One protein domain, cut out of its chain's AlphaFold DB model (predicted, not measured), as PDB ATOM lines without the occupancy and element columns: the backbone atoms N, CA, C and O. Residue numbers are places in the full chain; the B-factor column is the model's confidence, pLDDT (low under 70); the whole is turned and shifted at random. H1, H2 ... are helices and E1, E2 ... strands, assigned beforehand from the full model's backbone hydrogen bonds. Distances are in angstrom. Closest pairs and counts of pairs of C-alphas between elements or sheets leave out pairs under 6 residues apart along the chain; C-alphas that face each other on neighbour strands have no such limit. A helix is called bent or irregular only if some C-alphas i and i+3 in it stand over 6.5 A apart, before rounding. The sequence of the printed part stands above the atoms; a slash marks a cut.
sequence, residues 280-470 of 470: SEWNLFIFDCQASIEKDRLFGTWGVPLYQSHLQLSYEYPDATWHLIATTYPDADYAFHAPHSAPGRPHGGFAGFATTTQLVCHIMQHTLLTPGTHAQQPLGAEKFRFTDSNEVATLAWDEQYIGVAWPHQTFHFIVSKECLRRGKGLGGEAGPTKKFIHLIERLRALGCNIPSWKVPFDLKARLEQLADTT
ATOM      1  N   SER A 280     283.005  87.904  88.656       87.75
ATOM      2  CA  SER A 280     283.046  87.511  87.239       87.75
ATOM      3  C   SER A 280     281.702  87.039  86.674       87.75
ATOM      4  O   SER A 280     281.543  87.072  85.461       87.75
ATOM      5  N   GLU A 281     280.779  86.513  87.474       88.06
ATOM      6  CA  GLU A 281     279.437  86.166  86.988       88.06
ATOM      7  C   GLU A 281     278.488  87.344  87.128       88.06
ATOM      8  O   GLU A 281     277.685  87.617  86.242       88.06
ATOM      9  N   TRP A 282     278.611  88.060  88.239       90.50
ATOM     10  CA  TRP A 282     277.787  89.208  88.555       90.50
ATOM     11  C   TRP A 282     277.886  90.302  87.486       90.50
ATOM     12  O   TRP A 282     276.885  90.909  87.107       90.50
ATOM     13  N   ASN A 283     279.077  90.491  86.916       92.62
ATOM     14  CA  ASN A 283     279.307  91.447  85.843       92.62
ATOM     15  C   ASN A 283     278.493  91.157  84.562       92.62
ATOM     16  O   ASN A 283     278.276  92.064  83.761       92.62
ATOM     17  N   LEU A 284     277.972  89.934  84.367       91.56
ATOM     18  CA  LEU A 284     277.064  89.623  83.252       91.56
ATOM     19  C   LEU A 284     275.809  90.500  83.278       91.56
ATOM     20  O   LEU A 284     275.336  90.920  82.222       91.56
ATOM     21  N   PHE A 285     275.309  90.840  84.468       91.19
ATOM     22  CA  PHE A 285     274.059  91.579  84.609       91.19
ATOM     23  C   PHE A 285     274.123  93.001  84.045       91.19
ATOM     24  O   PHE A 285     273.090  93.510  83.614       91.19
ATOM     25  N   ILE A 286     275.309  93.619  83.933       91.94
ATOM     26  CA  ILE A 286     275.466  94.915  83.242       91.94
ATOM     27  C   ILE A 286     274.944  94.827  81.794       91.94
ATOM     28  O   ILE A 286     274.293  95.755  81.301       91.94
ATOM     29  N   PHE A 287     275.190  93.698  81.124       89.62
ATOM     30  CA  PHE A 287     274.893  93.488  79.703       89.62
ATOM     31  C   PHE A 287     273.541  92.815  79.445       89.62
ATOM     32  O   PHE A 287     273.081  92.778  78.300       89.62
ATOM     33  N   ASP A 288     272.915  92.289  80.496       87.69
ATOM     34  CA  ASP A 288     271.671  91.524  80.401       87.69
ATOM     35  C   ASP A 288     270.467  92.316  80.938       87.69
ATOM     36  O   ASP A 288     269.327  92.024  80.578       87.69
ATOM     37  N   CYS A 289     270.699  93.363  81.737       89.94
ATOM     38  CA  CYS A 289     269.632  94.210  82.258       89.94
ATOM     39  C   CYS A 289     269.114  95.258  81.249       89.94
ATOM     40  O   CYS A 289     269.670  95.491  80.171       89.94
ATOM     41  N   GLN A 290     268.035  95.933  81.623       88.81
ATOM     42  CA  GLN A 290     267.457  97.101  80.974       88.81
ATOM     43  C   GLN A 290     267.568  98.302  81.906       88.81
ATOM     44  O   GLN A 290     267.303  98.205  83.107       88.81
ATOM     45  N   ALA A 291     267.906  99.458  81.349       88.56
ATOM     46  CA  ALA A 291     268.012 100.696  82.097       88.56
ATOM     47  C   ALA A 291     267.391 101.844  81.299       88.56
ATOM     48  O   ALA A 291     267.567 101.916  80.086       88.56
ATOM     49  N   SER A 292     266.663 102.730  81.982       84.75
ATOM     50  CA  SER A 292     266.152 103.966  81.372       84.75
ATOM     51  C   SER A 292     267.265 105.002  81.192       84.75
ATOM     52  O   SER A 292     267.220 105.800  80.264       84.75
ATOM     53  N   ILE A 293     268.261 104.973  82.082       86.69
ATOM     54  CA  ILE A 293     269.493 105.758  82.015       86.69
ATOM     55  C   ILE A 293     270.641 104.753  81.996       86.69
ATOM     56  O   ILE A 293     270.763 103.945  82.911       86.69
ATOM     57  N   GLU A 294     271.491 104.775  80.973       85.94
ATOM     58  CA  GLU A 294     272.430 103.668  80.754       85.94
ATOM     59  C   GLU A 294     273.444 103.460  81.888       85.94
ATOM     60  O   GLU A 294     273.820 102.323  82.179       85.94
ATOM     61  N   LYS A 295     273.862 104.525  82.585       88.19
ATOM     62  CA  LYS A 295     274.758 104.389  83.743       88.19
ATOM     63  C   LYS A 295     274.140 103.594  84.898       88.19
ATOM     64  O   LYS A 295     274.876 102.959  85.648       88.19
ATOM     65  N   ASP A 296     272.813 103.520  84.995       91.25
ATOM     66  CA  ASP A 296     272.120 102.729  86.019       91.25
ATOM     67  C   ASP A 296     272.397 101.228  85.888       91.25
ATOM     68  O   ASP A 296     272.244 100.498  86.862       91.25
ATOM     69  N   ARG A 297     272.858 100.750  84.722       91.69
ATOM     70  CA  ARG A 297     273.354  99.373  84.568       91.69
ATOM     71  C   ARG A 297     274.483  99.074  85.546       91.69
ATOM     72  O   ARG A 297     274.494  98.000  86.142       91.69
ATOM     73  N   LEU A 298     275.409 100.023  85.721       93.31
ATOM     74  CA  LEU A 298     276.510  99.893  86.672       93.31
ATOM     75  C   LEU A 298     275.967  99.861  88.089       93.31
ATOM     76  O   LEU A 298     276.195  98.914  88.822       93.31
ATOM     77  N   PHE A 299     275.225 100.896  88.466       92.94
ATOM     78  CA  PHE A 299     274.875 101.135  89.862       92.94
ATOM     79  C   PHE A 299     273.773 100.202  90.365       92.94
ATOM     80  O   PHE A 299     273.819  99.760  91.510       92.94
ATOM     81  N   GLY A 300     272.834  99.832  89.492       93.81
ATOM     82  CA  GLY A 300     271.789  98.850  89.760       93.81
ATOM     83  C   GLY A 300     272.328  97.445  90.028       93.81
ATOM     84  O   GLY A 300     271.730  96.689  90.793       93.81
ATOM     85  N   THR A 301     273.478  97.108  89.441       93.94
ATOM     86  CA  THR A 301     274.121  95.801  89.624       93.94
ATOM     87  C   THR A 301     275.221  95.858  90.685       93.94
ATOM     88  O   THR A 301     275.243  95.022  91.579       93.94
ATOM     89  N   TRP A 302     276.108  96.851  90.659       95.06
ATOM     90  CA  TRP A 302     277.290  96.931  91.526       95.06
ATOM     91  C   TRP A 302     277.102  97.697  92.840       95.06
ATOM     92  O   TRP A 302     278.013  97.670  93.664       95.06
ATOM     93  N   GLY A 303     275.941  98.314  93.089       95.56
ATOM     94  CA  GLY A 303     275.681  99.067  94.322       95.56
ATOM     95  C   GLY A 303     275.994  98.284  95.600       95.56
ATOM     96  O   GLY A 303     276.874  98.671  96.371       95.56
ATOM     97  N   VAL A 304     275.318  97.150  95.810       96.06
ATOM     98  CA  VAL A 304     275.571  96.272  96.968       96.06
ATOM     99  C   VAL A 304     276.983  95.652  96.953       96.06
ATOM    100  O   VAL A 304     277.655  95.743  97.981       96.06
ATOM    101  N   PRO A 305     277.486  95.063  95.845       95.62
ATOM    102  CA  PRO A 305     278.862  94.562  95.766       95.62
ATOM    103  C   PRO A 305     279.951  95.544  96.218       95.62
ATOM    104  O   PRO A 305     280.857  95.153  96.960       95.62
ATOM    105  N   LEU A 306     279.864  96.810  95.795       95.12
ATOM    106  CA  LEU A 306     280.820  97.848  96.186       95.12
ATOM    107  C   LEU A 306     280.695  98.182  97.672       95.12
ATOM    108  O   LEU A 306     281.707  98.225  98.369       95.12
ATOM    109  N   TYR A 307     279.464  98.319  98.172       94.94
ATOM    110  CA  TYR A 307     279.205  98.540  99.594       94.94
ATOM    111  C   TYR A 307     279.793  97.427 100.477       94.94
ATOM    112  O   TYR A 307     280.536  97.714 101.416       94.94
ATOM    113  N   GLN A 308     279.524  96.159 100.148       94.00
ATOM    114  CA  GLN A 308     280.027  94.993 100.892       94.00
ATOM    115  C   GLN A 308     281.555  94.907 100.910       94.00
ATOM    116  O   GLN A 308     282.136  94.314 101.814       94.00
ATOM    117  N   SER A 309     282.198  95.498  99.906       93.19
ATOM    118  CA  SER A 309     283.651  95.497  99.758       93.19
ATOM    119  C   SER A 309     284.307  96.774 100.273       93.19
ATOM    120  O   SER A 309     285.513  96.948 100.106       93.19
ATOM    121  N   HIS A 310     283.524  97.672 100.879       92.69
ATOM    122  CA  HIS A 310     283.971  98.983 101.346       92.69
ATOM    123  C   HIS A 310     284.649  99.818 100.249       92.69
ATOM    124  O   HIS A 310     285.577 100.582 100.513       92.69
ATOM    125  N   LEU A 311     284.181  99.667  99.010       91.38
ATOM    126  CA  LEU A 311     284.646 100.438  97.870       91.38
ATOM    127  C   LEU A 311     283.722 101.622  97.620       91.38
ATOM    128  O   LEU A 311     282.500 101.531  97.754       91.38
ATOM    129  N   GLN A 312     284.320 102.743  97.232       88.75
ATOM    130  CA  GLN A 312     283.573 103.952  96.938       88.75
ATOM    131  C   GLN A 312     282.796 103.802  95.626       88.75
ATOM    132  O   GLN A 312     283.333 103.379  94.605       88.75
ATOM    133  N   LEU A 313     281.533 104.211  95.654       89.69
ATOM    134  CA  LEU A 313     280.673 104.329  94.486       89.69
ATOM    135  C   LEU A 313     280.450 105.816  94.208       89.69
ATOM    136  O   LEU A 313     280.120 106.570  95.125       89.69
ATOM    137  N   SER A 314     280.641 106.244  92.958       89.81
ATOM    138  CA  SER A 314     280.319 107.605  92.532       89.81
ATOM    139  C   SER A 314     279.375 107.596  91.338       89.81
ATOM    140  O   SER A 314     279.770 107.292  90.213       89.81
ATOM    141  N   TYR A 315     278.120 107.984  91.579       88.56
ATOM    142  CA  TYR A 315     277.112 108.125  90.526       88.56
ATOM    143  C   TYR A 315     277.436 109.224  89.497       88.56
ATOM    144  O   TYR A 315     276.923 109.205  88.370       88.56
ATOM    145  N   GLU A 316     278.277 110.187  89.882       86.44
ATOM    146  CA  GLU A 316     278.752 111.281  89.029       86.44
ATOM    147  C   GLU A 316     279.946 110.884  88.163       86.44
ATOM    148  O   GLU A 316     280.028 111.340  87.028       86.44
ATOM    149  N   TYR A 317     280.813 109.993  88.658       87.44
ATOM    150  CA  TYR A 317     281.996 109.492  87.949       87.44
ATOM    151  C   TYR A 317     281.875 107.976  87.689       87.44
ATOM    152  O   TYR A 317     282.547 107.165  88.344       87.44
ATOM    153  N   PRO A 318     280.986 107.549  86.767       87.50
ATOM    154  CA  PRO A 318     280.785 106.132  86.450       87.50
ATOM    155  C   PRO A 318     282.028 105.478  85.832       87.50
ATOM    156  O   PRO A 318     282.261 104.292  86.043       87.50
ATOM    157  N   ASP A 319     282.848 106.241  85.111       85.94
ATOM    158  CA  ASP A 319     284.124 105.804  84.543       85.94
ATOM    159  C   ASP A 319     285.169 105.504  85.626       85.94
ATOM    160  O   ASP A 319     285.774 104.430  85.612       85.94
ATOM    161  N   ALA A 320     285.309 106.386  86.619       87.31
ATOM    162  CA  ALA A 320     286.173 106.148  87.774       87.31
ATOM    163  C   ALA A 320     285.673 104.974  88.626       87.31
ATOM    164  O   ALA A 320     286.470 104.154  89.082       87.31
ATOM    165  N   THR A 321     284.353 104.859  88.800       91.06
ATOM    166  CA  THR A 321     283.733 103.726  89.505       91.06
ATOM    167  C   THR A 321     284.011 102.411  88.775       91.06
ATOM    168  O   THR A 321     284.411 101.429  89.399       91.06
ATOM    169  N   TRP A 322     283.868 102.380  87.446       91.50
ATOM    170  CA  TRP A 322     284.231 101.206  86.654       91.50
ATOM    171  C   TRP A 322     285.727 100.889  86.751       91.50
ATOM    172  O   TRP A 322     286.096  99.732  86.933       91.50
ATOM    173  N   HIS A 323     286.598 101.896  86.669       89.06
ATOM    174  CA  HIS A 323     288.039 101.687  86.798       89.06
ATOM    175  C   HIS A 323     288.403 101.055  88.150       89.06
ATOM    176  O   HIS A 323     289.204 100.120  88.200       89.06
ATOM    177  N   LEU A 324     287.771 101.508  89.237       91.06
ATOM    178  CA  LEU A 324     287.918 100.908  90.563       91.06
ATOM    179  C   LEU A 324     287.473  99.437  90.578       91.06
ATOM    180  O   LEU A 324     288.186  98.591  91.121       91.06
ATOM    181  N   ILE A 325     286.338  99.116  89.949       92.06
ATOM    182  CA  ILE A 325     285.850  97.735  89.815       92.06
ATOM    183  C   ILE A 325     286.857  96.878  89.049       92.06
ATOM    184  O   ILE A 325     287.288  95.855  89.566       92.06
ATOM    185  N   ALA A 326     287.256  97.290  87.845       89.38
ATOM    186  CA  ALA A 326     288.122  96.498  86.975       89.38
ATOM    187  C   ALA A 326     289.511  96.258  87.592       89.38
ATOM    188  O   ALA A 326     290.075  95.174  87.460       89.38
ATOM    189  N   THR A 327     290.057  97.248  88.305       88.81
ATOM    190  CA  THR A 327     291.356  97.118  88.987       88.81
ATOM    191  C   THR A 327     291.280  96.263  90.251       88.81
ATOM    192  O   THR A 327     292.221  95.520  90.537       88.81
ATOM    193  N   THR A 328     290.168  96.317  90.990       91.25
ATOM    194  CA  THR A 328     289.984  95.523  92.216       91.25
ATOM    195  C   THR A 328     289.568  94.080  91.910       91.25
ATOM    196  O   THR A 328     290.066  93.140  92.534       91.25
ATOM    197  N   TYR A 329     288.711  93.896  90.904       91.12
ATOM    198  CA  TYR A 329     288.132  92.622  90.463       91.12
ATOM    199  C   TYR A 329     288.409  92.376  88.979       91.12
ATOM    200  O   TYR A 329     287.503  92.418  88.141       91.12
ATOM    201  N   PRO A 330     289.659  92.096  88.598       89.06
ATOM    202  CA  PRO A 330     289.984  91.892  87.192       89.06
ATOM    203  C   PRO A 330     289.344  90.629  86.599       89.06
ATOM    204  O   PRO A 330     289.265  90.500  85.387       89.06
ATOM    205  N   ASP A 331     288.812  89.705  87.399       88.75
ATOM    206  CA  ASP A 331     287.974  88.606  86.903       88.75
ATOM    207  C   ASP A 331     286.638  89.095  86.295       88.75
ATOM    208  O   ASP A 331     286.068  88.411  85.435       88.75
ATOM    209  N   ALA A 332     286.189  90.298  86.667       91.38
ATOM    210  CA  ALA A 332     285.059  91.016  86.080       91.38
ATOM    211  C   ALA A 332     285.446  91.940  84.905       91.38
ATOM    212  O   ALA A 332     284.565  92.527  84.285       91.38
ATOM    213  N   ASP A 333     286.730  92.052  84.551       93.25
ATOM    214  CA  ASP A 333     287.207  92.946  83.490       93.25
ATOM    215  C   ASP A 333     287.010  92.346  82.083       93.25
ATOM    216  O   ASP A 333     287.934  91.893  81.397       93.25
ATOM    217  N   TYR A 334     285.746  92.305  81.673       94.50
ATOM    218  CA  TYR A 334     285.295  91.916  80.345       94.50
ATOM    219  C   TYR A 334     284.001  92.652  79.984       94.50
ATOM    220  O   TYR A 334     283.265  93.118  80.858       94.50
ATOM    221  N   ALA A 335     283.691  92.723  78.692       93.25
ATOM    222  CA  ALA A 335     282.457  93.328  78.217       93.25
ATOM    223  C   ALA A 335     281.923  92.706  76.927       93.25
ATOM    224  O   ALA A 335     282.662  92.147  76.114       93.25
ATOM    225  N   PHE A 336     280.611  92.842  76.740       92.75
ATOM    226  CA  PHE A 336     279.930  92.500  75.498       92.75
ATOM    227  C   PHE A 336     279.562  93.755  74.715       92.75
ATOM    228  O   PHE A 336     279.126  94.753  75.282       92.75
ATOM    229  N   HIS A 337     279.688  93.682  73.392       87.69
ATOM    230  CA  HIS A 337     279.406  94.820  72.513       87.69
ATOM    231  C   HIS A 337     277.916  95.097  72.310       87.69
ATOM    232  O   HIS A 337     277.564  96.188  71.877       87.69
ATOM    233  N   ALA A 338     277.044  94.141  72.613       85.94
ATOM    234  CA  ALA A 338     275.594  94.227  72.449       85.94
ATOM    235  C   ALA A 338     274.894  93.679  73.706       85.94
ATOM    236  O   ALA A 338     275.534  92.953  74.470       85.94
ATOM    237  N   PRO A 339     273.601  93.955  73.937       84.50
ATOM    238  CA  PRO A 339     272.842  93.306  75.002       84.50
ATOM    239  C   PRO A 339     272.511  91.851  74.639       84.50
ATOM    240  O   PRO A 339     272.393  91.508  73.460       84.50
ATOM    241  N   HIS A 340     272.317  90.987  75.639       84.31
ATOM    242  CA  HIS A 340     272.025  89.563  75.397       84.31
ATOM    243  C   HIS A 340     270.720  89.348  74.627       84.31
ATOM    244  O   HIS A 340     270.668  88.527  73.719       84.31
ATOM    245  N   SER A 341     269.686  90.132  74.929       82.88
ATOM    246  CA  SER A 341     268.381  90.050  74.262       82.88
ATOM    247  C   SER A 341     268.383  90.565  72.817       82.88
ATOM    248  O   SER A 341     267.454  90.283  72.062       82.88
ATOM    249  N   ALA A 342     269.413  91.309  72.403       85.38
ATOM    250  CA  ALA A 342     269.553  91.815  71.041       85.38
ATOM    251  C   ALA A 342     271.027  91.791  70.594       85.38
ATOM    252  O   ALA A 342     271.619  92.848  70.359       85.38
ATOM    253  N   PRO A 343     271.624  90.597  70.412       86.62
ATOM    254  CA  PRO A 343     273.060  90.451  70.167       86.62
ATOM    255  C   PRO A 343     273.512  91.070  68.833       86.62
ATOM    256  O   PRO A 343     274.698  91.294  68.624       86.62
ATOM    257  N   GLY A 344     272.575  91.376  67.925       84.44
ATOM    258  CA  GLY A 344     272.846  92.033  66.639       84.44
ATOM    259  C   GLY A 344     272.787  93.559  66.680       84.44
ATOM    260  O   GLY A 344     272.897  94.193  65.634       84.44
ATOM    261  N   ARG A 345     272.562  94.159  67.855       83.44
ATOM    262  CA  ARG A 345     272.443  95.611  68.034       83.44
ATOM    263  C   ARG A 345     273.518  96.096  69.009       83.44
ATOM    264  O   ARG A 345     273.252  96.133  70.210       83.44
ATOM    265  N   PRO A 346     274.723  96.447  68.524       79.19
ATOM    266  CA  PRO A 346     275.776  96.954  69.387       79.19
ATOM    267  C   PRO A 346     275.320  98.173  70.187       79.19
ATOM    268  O   PRO A 346     274.609  99.039  69.668       79.19
ATOM    269  N   HIS A 347     275.756  98.259  71.440       76.19
ATOM    270  CA  HIS A 347     275.548  99.428  72.281       76.19
ATOM    271  C   HIS A 347     276.113 100.665  71.578       76.19
ATOM    272  O   HIS A 347     277.266 100.664  71.144       76.19
ATOM    273  N   GLY A 348     275.261 101.677  71.385       66.69
ATOM    274  CA  GLY A 348     275.613 102.933  70.714       66.69
ATOM    275  C   GLY A 348     276.168 102.791  69.288       66.69
ATOM    276  O   GLY A 348     276.765 103.732  68.775       66.69
ATOM    277  N   GLY A 349     275.979 101.636  68.632       67.19
ATOM    278  CA  GLY A 349     276.513 101.372  67.292       67.19
ATOM    279  C   GLY A 349     278.035 101.189  67.239       67.19
ATOM    280  O   GLY A 349     278.614 101.263  66.154       67.19
ATOM    281  N   PHE A 350     278.691 100.956  68.380       69.75
ATOM    282  CA  PHE A 350     280.138 100.773  68.439       69.75
ATOM    283  C   PHE A 350     280.598  99.543  67.637       69.75
ATOM    284  O   PHE A 350     280.125  98.425  67.856       69.75
ATOM    285  N   ALA A 351     281.578  99.739  66.752       68.69
ATOM    286  CA  ALA A 351     282.237  98.680  65.992       68.69
ATOM    287  C   ALA A 351     283.761  98.874  66.037       68.69
ATOM    288  O   ALA A 351     284.260  99.958  65.738       68.69
ATOM    289  N   GLY A 352     284.498  97.827  66.415       78.19
ATOM    290  CA  GLY A 352     285.963  97.840  66.486       78.19
ATOM    291  C   GLY A 352     286.514  97.175  67.748       78.19
ATOM    292  O   GLY A 352     285.751  96.727  68.600       78.19
ATOM    293  N   PHE A 353     287.840  97.099  67.844       84.56
ATOM    294  CA  PHE A 353     288.555  96.607  69.023       84.56
ATOM    295  C   PHE A 353     288.727  97.753  70.034       84.56
ATOM    296  O   PHE A 353     289.223  98.811  69.664       84.56
ATOM    297  N   ALA A 354     288.292  97.574  71.280       82.69
ATOM    298  CA  ALA A 354     288.342  98.597  72.336       82.69
ATOM    299  C   ALA A 354     289.171  98.099  73.527       82.69
ATOM    300  O   ALA A 354     289.791  97.056  73.432       82.69
ATOM    301  N   THR A 355     289.150  98.796  74.660       85.94
ATOM    302  CA  THR A 355     289.368  98.198  75.986       85.94
ATOM    303  C   THR A 355     288.020  97.952  76.663       85.94
ATOM    304  O   THR A 355     287.006  98.539  76.264       85.94
ATOM    305  N   THR A 356     287.976  97.139  77.724       87.81
ATOM    306  CA  THR A 356     286.740  96.980  78.508       87.81
ATOM    307  C   THR A 356     286.251  98.325  79.049       87.81
ATOM    308  O   THR A 356     285.082  98.658  78.888       87.81
ATOM    309  N   THR A 357     287.145  99.141  79.618       83.69
ATOM    310  CA  THR A 357     286.810 100.478  80.140       83.69
ATOM    311  C   THR A 357     286.172 101.371  79.087       83.69
ATOM    312  O   THR A 357     285.146 101.987  79.361       83.69
ATOM    313  N   GLN A 358     286.727 101.414  77.873       80.38
ATOM    314  CA  GLN A 358     286.151 102.205  76.782       80.38
ATOM    315  C   GLN A 358     284.732 101.743  76.441       80.38
ATOM    316  O   GLN A 358     283.828 102.570  76.321       80.38
ATOM    317  N   LEU A 359     284.523 100.429  76.309       83.56
ATOM    318  CA  LEU A 359     283.220  99.876  75.956       83.56
ATOM    319  C   LEU A 359     282.190 100.085  77.073       83.56
ATOM    320  O   LEU A 359     281.073 100.511  76.801       83.56
ATOM    321  N   VAL A 360     282.561  99.847  78.329       86.50
ATOM    322  CA  VAL A 360     281.665 100.030  79.476       86.50
ATOM    323  C   VAL A 360     281.287 101.505  79.655       86.50
ATOM    324  O   VAL A 360     280.106 101.818  79.802       86.50
ATOM    325  N   CYS A 361     282.244 102.431  79.537       79.62
ATOM    326  CA  CYS A 361     281.954 103.869  79.586       79.62
ATOM    327  C   CYS A 361     281.059 104.323  78.421       79.62
ATOM    328  O   CYS A 361     280.189 105.175  78.609       79.62
ATOM    329  N   HIS A 362     281.242 103.737  77.231       78.81
ATOM    330  CA  HIS A 362     280.381 103.987  76.076       78.81
ATOM    331  C   HIS A 362     278.949 103.518  76.318       78.81
ATOM    332  O   HIS A 362     278.009 104.274  76.072       78.81
ATOM    333  N   ILE A 363     278.792 102.294  76.837       81.44
ATOM    334  CA  ILE A 363     277.492 101.733  77.210       81.44
ATOM    335  C   ILE A 363     276.779 102.703  78.145       81.44
ATOM    336  O   ILE A 363     275.632 103.033  77.889       81.44
ATOM    337  N   MET A 364     277.475 103.234  79.151       82.12
ATOM    338  CA  MET A 364     276.910 104.103  80.191       82.12
ATOM    339  C   MET A 364     276.638 105.551  79.752       82.12
ATOM    340  O   MET A 364     276.206 106.354  80.578       82.12
ATOM    341  N   GLN A 365     276.866 105.895  78.478       68.19
ATOM    342  CA  GLN A 365     276.609 107.219  77.886       68.19
ATOM    343  C   GLN A 365     277.309 108.406  78.581       68.19
ATOM    344  O   GLN A 365     276.938 109.552  78.339       68.19
ATOM    345  N   HIS A 366     278.352 108.182  79.394       55.88
ATOM    346  CA  HIS A 366     279.089 109.283  80.040       55.88
ATOM    347  C   HIS A 366     279.787 110.187  79.005       55.88
ATOM    348  O   HIS A 366     279.916 111.395  79.181       55.88
ATOM    349  N   THR A 367     280.199 109.614  77.873       55.78
ATOM    350  CA  THR A 367     280.619 110.350  76.678       55.78
ATOM    351  C   THR A 367     280.257 109.510  75.457       55.78
ATOM    352  O   THR A 367     280.700 108.367  75.332       55.78
ATOM    353  N   LEU A 368     279.424 110.044  74.560       52.66
ATOM    354  CA  LEU A 368     279.125 109.375  73.294       52.66
ATOM    355  C   LEU A 368     280.420 109.264  72.486       52.66
ATOM    356  O   LEU A 368     281.030 110.274  72.134       52.66
ATOM    357  N   LEU A 369     280.840 108.034  72.201       53.38
ATOM    358  CA  LEU A 369     281.961 107.793  71.304       53.38
ATOM    359  C   LEU A 369     281.446 107.932  69.872       53.38
ATOM    360  O   LEU A 369     280.447 107.305  69.511       53.38
ATOM    361  N   THR A 370     282.125 108.720  69.043       51.84
ATOM    362  CA  THR A 370     281.867 108.704  67.603       51.84
ATOM    363  C   THR A 370     282.316 107.341  67.055       51.84
ATOM    364  O   THR A 370     283.412 106.878  67.388       51.84
ATOM    365  N   PRO A 371     281.515 106.655  66.224       44.34
ATOM    366  CA  PRO A 371     281.949 105.417  65.584       44.34
ATOM    367  C   PRO A 371     283.317 105.595  64.904       44.34
ATOM    368  O   PRO A 371     283.517 106.531  64.131       44.34
ATOM    369  N   GLY A 372     284.277 104.722  65.225       46.84
ATOM    370  CA  GLY A 372     285.632 104.753  64.667       46.84
ATOM    371  C   GLY A 372     286.679 105.586  65.423       46.84
ATOM    372  O   GLY A 372     287.854 105.430  65.117       46.84
ATOM    373  N   THR A 373     286.336 106.404  66.431       47.06
ATOM    374  CA  THR A 373     287.327 107.277  67.114       47.06
ATOM    375  C   THR A 373     288.122 106.636  68.252       47.06
ATOM    376  O   THR A 373     289.014 107.275  68.802       47.06
ATOM    377  N   HIS A 374     287.838 105.380  68.613       52.31
ATOM    378  CA  HIS A 374     288.488 104.704  69.749       52.31
ATOM    379  C   HIS A 374     288.939 103.277  69.465       52.31
ATOM    380  O   HIS A 374     289.416 102.618  70.386       52.31
ATOM    381  N   ALA A 375     288.771 102.784  68.235       58.34
ATOM    382  CA  ALA A 375     289.226 101.444  67.920       58.34
ATOM    383  C   ALA A 375     290.759 101.435  67.961       58.34
ATOM    384  O   ALA A 375     291.400 101.981  67.058       58.34
ATOM    385  N   GLN A 376     291.352 100.872  69.017       62.50
ATOM    386  CA  GLN A 376     292.790 100.644  69.008       62.50
ATOM    387  C   GLN A 376     293.096  99.694  67.855       62.50
ATOM    388  O   GLN A 376     292.366  98.726  67.617       62.50
ATOM    389  N   GLN A 377     294.165  99.981  67.113       75.94
ATOM    390  CA  GLN A 377     294.666  98.991  66.174       75.94
ATOM    391  C   GLN A 377     295.181  97.811  66.995       75.94
ATOM    392  O   GLN A 377     296.048  98.022  67.847       75.94
ATOM    393  N   PRO A 378     294.655  96.596  66.780       85.88
ATOM    394  CA  PRO A 378     295.178  95.439  67.478       85.88
ATOM    395  C   PRO A 378     296.649  95.249  67.095       85.88
ATOM    396  O   PRO A 378     297.027  95.414  65.932       85.88
ATOM    397  N   LEU A 379     297.476  94.884  68.072       90.94
ATOM    398  CA  LEU A 379     298.883  94.543  67.850       90.94
ATOM    399  C   LEU A 379     299.026  93.229  67.081       90.94
ATOM    400  O   LEU A 379     299.997  93.028  66.352       90.94
ATOM    401  N   GLY A 380     298.052  92.334  67.236       91.69
ATOM    402  CA  GLY A 380     297.992  91.084  66.504       91.69
ATOM    403  C   GLY A 380     296.570  90.565  66.372       91.69
ATOM    404  O   GLY A 380     295.660  90.955  67.107       91.69
ATOM    405  N   ALA A 381     296.379  89.686  65.395       94.12
ATOM    406  CA  ALA A 381     295.127  88.983  65.196       94.12
ATOM    407  C   ALA A 381     295.365  87.603  64.586       94.12
ATOM    408  O   ALA A 381     296.314  87.392  63.830       94.12
ATOM    409  N   GLU A 382     294.455  86.674  64.860       95.00
ATOM    410  CA  GLU A 382     294.433  85.352  64.249       95.00
ATOM    411  C   GLU A 382     293.007  84.869  63.979       95.00
ATOM    412  O   GLU A 382     292.017  85.409  64.484       95.00
ATOM    413  N   LYS A 383     292.894  83.818  63.166       95.44
ATOM    414  CA  LYS A 383     291.626  83.135  62.911       95.44
ATOM    415  C   LYS A 383     291.494  81.939  63.849       95.44
ATOM    416  O   LYS A 383     292.391  81.106  63.914       95.44
ATOM    417  N   PHE A 384     290.345  81.829  64.506       94.62
ATOM    418  CA  PHE A 384     290.000  80.704  65.368       94.62
ATOM    419  C   PHE A 384     288.795  79.966  64.793       94.62
ATOM    420  O   PHE A 384     287.729  80.552  64.607       94.62
ATOM    421  N   ARG A 385     288.968  78.679  64.488       94.62
ATOM    422  CA  ARG A 385     287.886  77.807  64.025       94.62
ATOM    423  C   ARG A 385     287.198  77.189  65.235       94.62
ATOM    424  O   ARG A 385     287.870  76.559  66.046       94.62
ATOM    425  N   PHE A 386     285.879  77.339  65.336       93.81
ATOM    426  CA  PHE A 386     285.122  76.699  66.409       93.81
ATOM    427  C   PHE A 386     285.149  75.173  66.250       93.81
ATOM    428  O   PHE A 386     284.969  74.653  65.148       93.81
ATOM    429  N   THR A 387     285.373  74.456  67.354       91.75
ATOM    430  CA  THR A 387     285.402  72.988  67.379       91.75
ATOM    431  C   THR A 387     284.105  72.408  66.824       91.75
ATOM    432  O   THR A 387     283.017  72.914  67.104       91.75
ATOM    433  N   ASP A 388     284.233  71.355  66.016       90.06
ATOM    434  CA  ASP A 388     283.121  70.684  65.332       90.06
ATOM    435  C   ASP A 388     282.292  71.610  64.414       90.06
ATOM    436  O   ASP A 388     281.159  71.288  64.066       90.06
ATOM    437  N   SER A 389     282.841  72.759  63.996       90.19
ATOM    438  CA  SER A 389     282.154  73.741  63.154       90.19
ATOM    439  C   SER A 389     283.021  74.263  61.998       90.19
ATOM    440  O   SER A 389     284.254  74.286  62.036       90.19
ATOM    441  N   ASN A 390     282.349  74.721  60.937       91.06
ATOM    442  CA  ASN A 390     282.978  75.451  59.834       91.06
ATOM    443  C   ASN A 390     283.126  76.952  60.114       91.06
ATOM    444  O   ASN A 390     283.811  77.642  59.358       91.06
ATOM    445  N   GLU A 391     282.510  77.435  61.189       93.44
ATOM    446  CA  GLU A 391     282.509  78.830  61.606       93.44
ATOM    447  C   GLU A 391     283.891  79.276  62.097       93.44
ATOM    448  O   GLU A 391     284.603  78.542  62.793       93.44
ATOM    449  N   VAL A 392     284.276  80.503  61.734       93.56
ATOM    450  CA  VAL A 392     285.588  81.073  62.065       93.56
ATOM    451  C   VAL A 392     285.427  82.456  62.685       93.56
ATOM    452  O   VAL A 392     284.961  83.396  62.037       93.56
ATOM    453  N   ALA A 393     285.879  82.598  63.926       94.50
ATOM    454  CA  ALA A 393     286.018  83.879  64.601       94.50
ATOM    455  C   ALA A 393     287.387  84.510  64.315       94.50
ATOM    456  O   ALA A 393     288.350  83.843  63.931       94.50
ATOM    457  N   THR A 394     287.478  85.826  64.491       94.69
ATOM    458  CA  THR A 394     288.764  86.537  64.545       94.69
ATOM    459  C   THR A 394     289.057  86.876  65.996       94.69
ATOM    460  O   THR A 394     288.225  87.507  66.645       94.69
ATOM    461  N   LEU A 395     290.211  86.437  66.491       95.38
ATOM    462  CA  LEU A 395     290.738  86.833  67.792       95.38
ATOM    463  C   LEU A 395     291.739  87.956  67.539       95.38
ATOM    464  O   LEU A 395     292.628  87.786  66.709       95.38
ATOM    465  N   ALA A 396     291.584  89.093  68.202       93.38
ATOM    466  CA  ALA A 396     292.499  90.227  68.083       93.38
ATOM    467  C   ALA A 396     292.931  90.682  69.475       93.38
ATOM    468  O   ALA A 396     292.162  90.525  70.420       93.38
ATOM    469  N   TRP A 397     294.139  91.214  69.618       94.19
ATOM    470  CA  TRP A 397     294.672  91.599  70.924       94.19
ATOM    471  C   TRP A 397     295.582  92.820  70.853       94.19
ATOM    472  O   TRP A 397     296.161  93.124  69.808       94.19
ATOM    473  N   ASP A 398     295.735  93.482  71.994       92.06
ATOM    474  CA  ASP A 398     296.788  94.458  72.274       92.06
ATOM    475  C   ASP A 398     297.660  93.967  73.449       92.06
ATOM    476  O   ASP A 398     297.740  92.763  73.710       92.06
ATOM    477  N   GLU A 399     298.344  94.873  74.152       90.19
ATOM    478  CA  GLU A 399     299.160  94.531  75.321       90.19
ATOM    479  C   GLU A 399     298.331  93.986  76.498       90.19
ATOM    480  O   GLU A 399     298.827  93.146  77.251       90.19
ATOM    481  N   GLN A 400     297.074  94.407  76.649       91.44
ATOM    482  CA  GLN A 400     296.257  94.211  77.850       91.44
ATOM    483  C   GLN A 400     294.945  93.445  77.622       91.44
ATOM    484  O   GLN A 400     294.435  92.857  78.573       91.44
ATOM    485  N   TYR A 401     294.407  93.406  76.405       93.88
ATOM    486  CA  TYR A 401     293.073  92.899  76.087       93.88
ATOM    487  C   TYR A 401     293.074  91.962  74.884       93.88
ATOM    488  O   TYR A 401     293.932  92.024  74.002       93.88
ATOM    489  N   ILE A 402     292.060  91.099  74.848       95.19
ATOM    490  CA  ILE A 402     291.753  90.199  73.740       95.19
ATOM    491  C   ILE A 402     290.270  90.333  73.394       95.19
ATOM    492  O   ILE A 402     289.406  90.299  74.268       95.19
ATOM    493  N   GLY A 403     289.973  90.474  72.107       94.06
ATOM    494  CA  GLY A 403     288.635  90.624  71.556       94.06
ATOM    495  C   GLY A 403     288.272  89.479  70.617       94.06
ATOM    496  O   GLY A 403     289.128  88.928  69.923       94.06
ATOM    497  N   VAL A 404     286.982  89.145  70.572       94.94
ATOM    498  CA  VAL A 404     286.410  88.101  69.710       94.94
ATOM    499  C   VAL A 404     285.422  88.735  68.738       94.94
ATOM    500  O   VAL A 404     284.442  89.351  69.161       94.94
ATOM    501  N   ALA A 405     285.654  88.556  67.438       91.62
ATOM    502  CA  ALA A 405     284.808  89.086  66.371       91.62
ATOM    503  C   ALA A 405     284.221  87.992  65.468       91.62
ATOM    504  O   ALA A 405     284.927  87.062  65.060       91.62
ATOM    505  N   TRP A 406     282.938  88.132  65.112       90.44
ATOM    506  CA  TRP A 406     282.212  87.202  64.239       90.44
ATOM    507  C   TRP A 406     280.972  87.854  63.578       90.44
ATOM    508  O   TRP A 406     280.203  88.503  64.267       90.44
ATOM    509  N   PRO A 407     280.711  87.684  62.270       76.50
ATOM    510  CA  PRO A 407     281.661  87.308  61.234       76.50
ATOM    511  C   PRO A 407     282.600  88.490  60.917       76.50
ATOM    512  O   PRO A 407     282.160  89.623  60.787       76.50
ATOM    513  N   HIS A 408     283.903  88.196  60.831       62.97
ATOM    514  CA  HIS A 408     285.068  88.978  60.352       62.97
ATOM    515  C   HIS A 408     285.231  90.499  60.615       62.97
ATOM    516  O   HIS A 408     286.324  90.992  60.343       62.97
ATOM    517  N   GLN A 409     284.254  91.244  61.141       63.88
ATOM    518  CA  GLN A 409     284.317  92.711  61.277       63.88
ATOM    519  C   GLN A 409     283.620  93.272  62.530       63.88
ATOM    520  O   GLN A 409     283.941  94.381  62.950       63.88
ATOM    521  N   THR A 410     282.714  92.520  63.166       76.44
ATOM    522  CA  THR A 410     282.016  92.966  64.386       76.44
ATOM    523  C   THR A 410     282.546  92.226  65.606       76.44
ATOM    524  O   THR A 410     282.414  91.004  65.697       76.44
ATOM    525  N   PHE A 411     283.152  92.964  66.537       87.06
ATOM    526  CA  PHE A 411     283.517  92.446  67.853       87.06
ATOM    527  C   PHE A 411     282.260  92.224  68.695       87.06
ATOM    528  O   PHE A 411     281.359  93.058  68.702       87.06
ATOM    529  N   HIS A 412     282.212  91.090  69.388       91.00
ATOM    530  CA  HIS A 412     281.105  90.694  70.268       91.00
ATOM    531  C   HIS A 412     281.501  90.675  71.730       91.00
ATOM    532  O   HIS A 412     280.653  90.857  72.604       91.00
ATOM    533  N   PHE A 413     282.785  90.460  71.990       94.19
ATOM    534  CA  PHE A 413     283.314  90.259  73.322       94.19
ATOM    535  C   PHE A 413     284.726  90.803  73.418       94.19
ATOM    536  O   PHE A 413     285.517  90.637  72.487       94.19
ATOM    537  N   ILE A 414     285.027  91.397  74.561       93.81
ATOM    538  CA  ILE A 414     286.366  91.794  74.951       93.81
ATOM    539  C   ILE A 414     286.638  91.384  76.390       93.81
ATOM    540  O   ILE A 414     285.739  91.409  77.227       93.81
ATOM    541  N   VAL A 415     287.874  90.995  76.671       95.12
ATOM    542  CA  VAL A 415     288.318  90.556  77.989       95.12
ATOM    543  C   VAL A 415     289.771  90.954  78.206       95.12
ATOM    544  O   VAL A 415     290.571  90.903  77.270       95.12
ATOM    545  N   SER A 416     290.136  91.345  79.426       93.69
ATOM    546  CA  SER A 416     291.541  91.606  79.733       93.69
ATOM    547  C   SER A 416     292.351  90.321  79.891       93.69
ATOM    548  O   SER A 416     291.857  89.265  80.296       93.69
ATOM    549  N   LYS A 417     293.647  90.397  79.591       93.94
ATOM    550  CA  LYS A 417     294.587  89.293  79.809       93.94
ATOM    551  C   LYS A 417     294.672  88.922  81.288       93.94
ATOM    552  O   LYS A 417     294.801  87.745  81.605       93.94
ATOM    553  N   GLU A 418     294.549  89.893  82.193       91.19
ATOM    554  CA  GLU A 418     294.515  89.626  83.635       91.19
ATOM    555  C   GLU A 418     293.261  88.835  84.037       91.19
ATOM    556  O   GLU A 418     293.370  87.854  84.775       91.19
ATOM    557  N   CYS A 419     292.091  89.181  83.483       91.56
ATOM    558  CA  CYS A 419     290.859  88.409  83.662       91.56
ATOM    559  C   CYS A 419     291.051  86.932  83.277       91.56
ATOM    560  O   CYS A 419     290.659  86.024  84.015       91.56
ATOM    561  N   LEU A 420     291.697  86.688  82.133       92.00
ATOM    562  CA  LEU A 420     291.990  85.345  81.631       92.00
ATOM    563  C   LEU A 420     292.998  84.604  82.515       92.00
ATOM    564  O   LEU A 420     292.755  83.457  82.886       92.00
ATOM    565  N   ARG A 421     294.095  85.259  82.910       90.56
ATOM    566  CA  ARG A 421     295.134  84.663  83.768       90.56
ATOM    567  C   ARG A 421     294.585  84.251  85.130       90.56
ATOM    568  O   ARG A 421     294.895  83.156  85.594       90.56
ATOM    569  N   ARG A 422     293.727  85.068  85.750       84.56
ATOM    570  CA  ARG A 422     293.081  84.717  87.028       84.56
ATOM    571  C   ARG A 422     292.026  83.627  86.893       84.56
ATOM    572  O   ARG A 422     291.841  82.843  87.817       84.56
ATOM    573  N   GLY A 423     291.345  83.559  85.749       77.31
ATOM    574  CA  GLY A 423     290.383  82.500  85.437       77.31
ATOM    575  C   GLY A 423     291.015  81.173  84.999       77.31
ATOM    576  O   GLY A 423     290.292  80.186  84.813       77.31
ATOM    577  N   LYS A 424     292.342  81.134  84.818       81.75
ATOM    578  CA  LYS A 424     293.062  79.982  84.277       81.75
ATOM    579  C   LYS A 424     292.966  78.780  85.205       81.75
ATOM    580  O   LYS A 424     293.226  78.868  86.401       81.75
ATOM    581  N   GLY A 425     292.584  77.635  84.643       69.69
ATOM    582  CA  GLY A 425     292.424  76.387  85.400       69.69
ATOM    583  C   GLY A 425     291.235  76.361  86.372       69.69
ATOM    584  O   GLY A 425     290.957  75.311  86.944       69.69
ATOM    585  N   LEU A 426     290.499  77.467  86.523       70.25
ATOM    586  CA  LEU A 426     289.218  77.501  87.224       70.25
ATOM    587  C   LEU A 426     288.111  77.120  86.226       70.25
ATOM    588  O   LEU A 426     288.023  77.701  85.139       70.25
ATOM    589  N   GLY A 427     287.293  76.115  86.559       55.50
ATOM    590  CA  GLY A 427     286.297  75.564  85.638       55.50
ATOM    591  C   GLY A 427     285.151  74.803  86.315       55.50
ATOM    592  O   GLY A 427     285.355  74.098  87.298       55.50
ATOM    593  N   GLY A 428     283.960  74.977  85.739       55.44
ATOM    594  CA  GLY A 428     282.635  74.468  86.106       55.44
ATOM    595  C   GLY A 428     281.575  75.202  85.257       55.44
ATOM    596  O   GLY A 428     281.933  76.129  84.524       55.44
ATOM    597  N   GLU A 429     280.295  74.806  85.316       43.09
ATOM    598  CA  GLU A 429     279.184  75.601  84.737       43.09
ATOM    599  C   GLU A 429     278.977  76.927  85.498       43.09
ATOM    600  O   GLU A 429     278.545  77.922  84.917       43.09
ATOM    601  N   ALA A 430     279.373  76.954  86.774       46.56
ATOM    602  CA  ALA A 430     279.559  78.155  87.578       46.56
ATOM    603  C   ALA A 430     281.021  78.646  87.499       46.56
ATOM    604  O   ALA A 430     281.963  77.853  87.408       46.56
ATOM    605  N   GLY A 431     281.220  79.963  87.540       61.69
ATOM    606  CA  GLY A 431     282.515  80.636  87.616       61.69
ATOM    607  C   GLY A 431     282.951  81.365  86.332       61.69
ATOM    608  O   GLY A 431     282.121  81.744  85.499       61.69
ATOM    609  N   PRO A 432     284.273  81.556  86.127       69.38
ATOM    610  CA  PRO A 432     284.838  82.312  85.002       69.38
ATOM    611  C   PRO A 432     284.457  81.795  83.607       69.38
ATOM    612  O   PRO A 432     284.658  82.503  82.623       69.38
ATOM    613  N   THR A 433     283.915  80.579  83.496       84.81
ATOM    614  CA  THR A 433     283.466  79.989  82.226       84.81
ATOM    615  C   THR A 433     282.151  80.592  81.717       84.81
ATOM    616  O   THR A 433     281.941  80.667  80.506       84.81
ATOM    617  N   LYS A 434     281.274  81.068  82.611       87.12
ATOM    618  CA  LYS A 434     279.894  81.469  82.279       87.12
ATOM    619  C   LYS A 434     279.812  82.586  81.233       87.12
ATOM    620  O   LYS A 434     278.980  82.529  80.334       87.12
ATOM    621  N   LYS A 435     280.747  83.544  81.257       91.06
ATOM    622  CA  LYS A 435     280.863  84.594  80.225       91.06
ATOM    623  C   LYS A 435     281.163  84.050  78.825       91.06
ATOM    624  O   LYS A 435     280.657  84.582  77.844       91.06
ATOM    625  N   PHE A 436     281.913  82.954  78.715       93.44
ATOM    626  CA  PHE A 436     282.146  82.300  77.425       93.44
ATOM    627  C   PHE A 436     280.921  81.509  76.965       93.44
ATOM    628  O   PHE A 436     280.638  81.484  75.772       93.44
ATOM    629  N   ILE A 437     280.160  80.919  77.892       92.00
ATOM    630  CA  ILE A 437     278.869  80.291  77.569       92.00
ATOM    631  C   ILE A 437     277.910  81.348  77.003       92.00
ATOM    632  O   ILE A 437     277.444  81.178  75.876       92.00
ATOM    633  N   HIS A 438     277.732  82.482  77.696       91.81
ATOM    634  CA  HIS A 438     276.917  83.607  77.210       91.81
ATOM    635  C   HIS A 438     277.394  84.118  75.844       91.81
ATOM    636  O   HIS A 438     276.578  84.414  74.972       91.81
ATOM    637  N   LEU A 439     278.711  84.201  75.612       93.94
ATOM    638  CA  LEU A 439     279.245  84.558  74.296       93.94
ATOM    639  C   LEU A 439     278.772  83.584  73.210       93.94
ATOM    640  O   LEU A 439     278.270  84.019  72.177       93.94
ATOM    641  N   ILE A 440     278.902  82.276  73.433       94.12
ATOM    642  CA  ILE A 440     278.487  81.271  72.449       94.12
ATOM    643  C   ILE A 440     276.971  81.293  72.218       94.12
ATOM    644  O   ILE A 440     276.536  81.179  71.072       94.12
ATOM    645  N   GLU A 441     276.162  81.481  73.259       92.38
ATOM    646  CA  GLU A 441     274.706  81.640  73.133       92.38
ATOM    647  C   GLU A 441     274.339  82.842  72.258       92.38
ATOM    648  O   GLU A 441     273.536  82.718  71.330       92.38
ATOM    649  N   ARG A 442     275.007  83.980  72.470       92.00
ATOM    650  CA  ARG A 442     274.837  85.190  71.652       92.00
ATOM    651  C   ARG A 442     275.232  84.955  70.197       92.00
ATOM    652  O   ARG A 442     274.489  85.339  69.297       92.00
ATOM    653  N   LEU A 443     276.360  84.287  69.947       92.94
ATOM    654  CA  LEU A 443     276.790  83.950  68.585       92.94
ATOM    655  C   LEU A 443     275.786  83.019  67.889       92.94
ATOM    656  O   LEU A 443     275.449  83.243  66.728       92.94
ATOM    657  N   ARG A 444     275.247  82.017  68.593       93.12
ATOM    658  CA  ARG A 444     274.185  81.144  68.063       93.12
ATOM    659  C   ARG A 444     272.922  81.925  67.716       93.12
ATOM    660  O   ARG A 444     272.361  81.715  66.644       93.12
ATOM    661  N   ALA A 445     272.503  82.854  68.575       91.75
ATOM    662  CA  ALA A 445     271.351  83.721  68.319       91.75
ATOM    663  C   ALA A 445     271.546  84.633  67.092       91.75
ATOM    664  O   ALA A 445     270.573  85.034  66.457       91.75
ATOM    665  N   LEU A 446     272.796  84.918  66.719       91.06
ATOM    666  CA  LEU A 446     273.158  85.624  65.488       91.06
ATOM    667  C   LEU A 446     273.282  84.712  64.253       91.06
ATOM    668  O   LEU A 446     273.614  85.193  63.171       91.06
ATOM    669  N   GLY A 447     273.025  83.411  64.397       92.31
ATOM    670  CA  GLY A 447     273.091  82.431  63.315       92.31
ATOM    671  C   GLY A 447     274.421  81.684  63.196       92.31
ATOM    672  O   GLY A 447     274.603  80.959  62.223       92.31
ATOM    673  N   CYS A 448     275.343  81.826  64.155       92.38
ATOM    674  CA  CYS A 448     276.594  81.067  64.150       92.38
ATOM    675  C   CYS A 448     276.313  79.586  64.400       92.38
ATOM    676  O   CYS A 448     275.784  79.210  65.454       92.38
ATOM    677  N   ASN A 449     276.684  78.726  63.452       93.19
ATOM    678  CA  ASN A 449     276.442  77.294  63.569       93.19
ATOM    679  C   ASN A 449     277.462  76.620  64.506       93.19
ATOM    680  O   ASN A 449     278.481  76.088  64.063       93.19
ATOM    681  N   ILE A 450     277.195  76.650  65.815       90.69
ATOM    682  CA  ILE A 450     278.065  76.088  66.859       90.69
ATOM    683  C   ILE A 450     277.381  74.870  67.506       90.69
ATOM    684  O   ILE A 450     276.554  75.052  68.407       90.69
ATOM    685  N   PRO A 451     277.718  73.629  67.106       83.75
ATOM    686  CA  PRO A 451     276.936  72.444  67.472       83.75
ATOM    687  C   PRO A 451     277.266  71.873  68.858       83.75
ATOM    688  O   PRO A 451     276.449  71.168  69.440       83.75
ATOM    689  N   SER A 452     278.453  72.164  69.397       87.19
ATOM    690  CA  SER A 452     278.980  71.497  70.591       87.19
ATOM    691  C   SER A 452     278.981  72.408  71.821       87.19
ATOM    692  O   SER A 452     279.260  73.606  71.734       87.19
ATOM    693  N   TRP A 453     278.696  71.837  72.992       84.62
ATOM    694  CA  TRP A 453     278.819  72.511  74.291       84.62
ATOM    695  C   TRP A 453     280.278  72.645  74.753       84.62
ATOM    696  O   TRP A 453     280.544  73.354  75.717       84.62
ATOM    697  N   LYS A 454     281.231  72.008  74.057       89.12
ATOM    698  CA  LYS A 454     282.671  72.120  74.343       89.12
ATOM    699  C   LYS A 454     283.278  73.439  73.860       89.12
ATOM    700  O   LYS A 454     284.280  73.888  74.401       89.12
ATOM    701  N   VAL A 455     282.641  74.095  72.889       91.56
ATOM    702  CA  VAL A 455     283.171  75.303  72.236       91.56
ATOM    703  C   VAL A 455     283.479  76.458  73.204       91.56
ATOM    704  O   VAL A 455     284.551  77.044  73.058       91.56
ATOM    705  N   PRO A 456     282.637  76.785  74.209       92.19
ATOM    706  CA  PRO A 456     283.003  77.755  75.244       92.19
ATOM    707  C   PRO A 456     284.333  77.436  75.946       92.19
ATOM    708  O   PRO A 456     285.121  78.344  76.201       92.19
ATOM    709  N   PHE A 457     284.599  76.159  76.235       91.31
ATOM    710  CA  PHE A 457     285.805  75.710  76.937       91.31
ATOM    711  C   PHE A 457     287.041  75.779  76.039       91.31
ATOM    712  O   PHE A 457     288.082  76.269  76.472       91.31
ATOM    713  N   ASP A 458     286.913  75.359  74.780       92.88
ATOM    714  CA  ASP A 458     288.004  75.425  73.803       92.88
ATOM    715  C   ASP A 458     288.384  76.881  73.492       92.88
ATOM    716  O   ASP A 458     289.565  77.230  73.443       92.88
ATOM    717  N   LEU A 459     287.380  77.758  73.345       94.31
ATOM    718  CA  LEU A 459     287.595  79.193  73.166       94.31
ATOM    719  C   LEU A 459     288.284  79.802  74.392       94.31
ATOM    720  O   LEU A 459     289.275  80.511  74.234       94.31
ATOM    721  N   LYS A 460     287.806  79.499  75.608       93.88
ATOM    722  CA  LYS A 460     288.441  79.938  76.862       93.88
ATOM    723  C   LYS A 460     289.913  79.528  76.909       93.88
ATOM    724  O   LYS A 460     290.769  80.386  77.101       93.88
ATOM    725  N   ALA A 461     290.208  78.250  76.675       92.88
ATOM    726  CA  ALA A 461     291.572  77.726  76.701       92.88
ATOM    727  C   ALA A 461     292.481  78.433  75.682       92.88
ATOM    728  O   ALA A 461     293.633  78.751  75.986       92.88
ATOM    729  N   ARG A 462     291.964  78.736  74.482       95.44
ATOM    730  CA  ARG A 462     292.734  79.479  73.479       95.44
ATOM    731  C   ARG A 462     293.005  80.921  73.902       95.44
ATOM    732  O   ARG A 462     294.125  81.396  73.732       95.44
ATOM    733  N   LEU A 463     292.007  81.611  74.449       95.38
ATOM    734  CA  LEU A 463     292.166  82.984  74.932       95.38
ATOM    735  C   LEU A 463     293.180  83.057  76.082       95.38
ATOM    736  O   LEU A 463     294.029  83.943  76.084       95.38
ATOM    737  N   GLU A 464     293.160  82.096  77.007       94.38
ATOM    738  CA  GLU A 464     294.166  81.976  78.071       94.38
ATOM    739  C   GLU A 464     295.581  81.790  77.513       94.38
ATOM    740  O   GLU A 464     296.517  82.438  77.972       94.38
ATOM    741  N   GLN A 465     295.746  80.952  76.486       94.56
ATOM    742  CA  GLN A 465     297.041  80.775  75.828       94.56
ATOM    743  C   GLN A 465     297.537  82.068  75.167       94.56
ATOM    744  O   GLN A 465     298.720  82.394  75.268       94.56
ATOM    745  N   LEU A 466     296.654  82.805  74.487       95.06
ATOM    746  CA  LEU A 466     297.002  84.104  73.908       95.06
ATOM    747  C   LEU A 466     297.409  85.099  75.000       95.06
ATOM    748  O   LEU A 466     298.437  85.748  74.864       95.06
ATOM    749  N   ALA A 467     296.681  85.143  76.119       93.44
ATOM    750  CA  ALA A 467     297.011  86.020  77.240       93.44
ATOM    751  C   ALA A 467     298.413  85.768  77.822       93.44
ATOM    752  O   ALA A 467     299.010  86.691  78.371       93.44
ATOM    753  N   ASP A 468     298.953  84.556  77.705       93.00
ATOM    754  CA  ASP A 468     300.305  84.223  78.171       93.00
ATOM    755  C   ASP A 468     301.405  84.474  77.129       93.00
ATOM    756  O   ASP A 468     302.577  84.572  77.489       93.00
ATOM    757  N   THR A 469     301.055  84.527  75.841       91.25
ATOM    758  CA  THR A 469     302.031  84.498  74.735       91.25
ATOM    759  C   THR A 469     302.162  85.809  73.974       91.25
ATOM    760  O   THR A 469     303.115  85.946  73.202       91.25
ATOM    761  N   THR A 470     301.241  86.753  74.170       81.62
ATOM    762  CA  THR A 470     301.196  88.018  73.426       81.62
ATOM    763  C   THR A 470     301.188  89.245  74.307       81.62
ATOM    764  O   THR A 470     300.886  89.139  75.521       81.62
TER     765      THR A 470
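AT A GLANCE: This is residues 280 to 470 of the 470 residues of the protein "HET domain-containing protein" of Saprolegnia diclina (strain VS20) (UniProt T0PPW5). A twisted sheet of five antiparallel strands reaches from E1, in the middle of the domain, to E2 at one end, with H6 and H7 over one face and H4 over E1 on the other. H2 and H3 gather off the E1 edge of the sheet. The 191 printed residues hold seven named helices and five named strands in the order H1 H2 H3 E1 H4 E2 E3 E4 E5 H5 H6 H7, and the sheet's order is E1 E5 E4 E3 E2. The class is mixed; the whole is compact, with a radius of gyration of the C-alphas of 15.7 A and spans of 46 by 36 by 31 A.

HOW THE PARTS SIT: Start at H1, residues 284 to 288, which touches residues 297 to 301 alone of H2, residues 296 to 308; the closest C-alphas, of Ile 286 and Arg 297, are 5.1 A apart. H2 is irregular, with C-alphas 301 and 304 7.5 A apart. Go on past H3, residues 318 to 328, to the edge strand E1, residues 334 to 336; H1 only grazes the sheet. H4, residues 356 to 363, is over E1 at a height over the sheet of 8.7 A, and touches H3 at a shallow tilt of 29 degrees, opposite ways, closest at the C-alphas of Asp 319 and Cys 361, 5.7 A. E2, residues 380 to 385, E3, 392 to 397, E4, 401 to 405, and E5, 411 to 416, form a meander, each strand the antiparallel neighbour of the one before. Look within hydrogen-bond range for N 382 and O 395 at 2.8 A, N 396 and O 403 at 3.0 A, N 404 and O 413 at 2.8 A, and, between E1 and E5, N 335 and O 414 at 2.8 A. H5, residues 417 to 423, only grazes the sheet. H6, residues 434 to 445, runs along the strands, at 7 degrees to E5 on the local plane. H7, residues 455 to 469, is on the same face as H6, with a height over the sheet of 8.0 A. H7 touches H5, closest at the C-alphas of Lys 417 and Ala 467, 4.8 A, with its residues 463 to 468 alone. It touches H6, closest at the C-alphas of Phe 436 and Pro 456, 5.1 A, with its residues 455 to 460 alone. Every O i to N i+4 pair is within hydrogen-bond range in H1, H3, H4, H5, H6 and H7; in H2, 6 of 9 are.

IN THESE COORDINATES: Find C-alpha 284, where H1 begins, at (277.064, 89.623, 83.252). H2 then runs 18.5 A and H3 15.2 A from first to last C-alpha. E2 begins at C-alpha 380, (297.992, 91.084, 66.504), and is 16.9 A long; E3 is 16.5 A. H6 is 16.5 A and H7 21.1 A, ending at C-alpha 469, (302.031, 84.498, 74.735).

THE WHOLE: The C-alphas of His 310 and Asn 390, the two farthest apart, are 47.7 A apart. The printed part has no cut and ends at the chain's last residue; the links E1 to H4 and H4 to E2 are long. The model's pLDDT is under 70 at residues 348 to 351, 365 to 376, 408 to 409, 425 and 427 to 432.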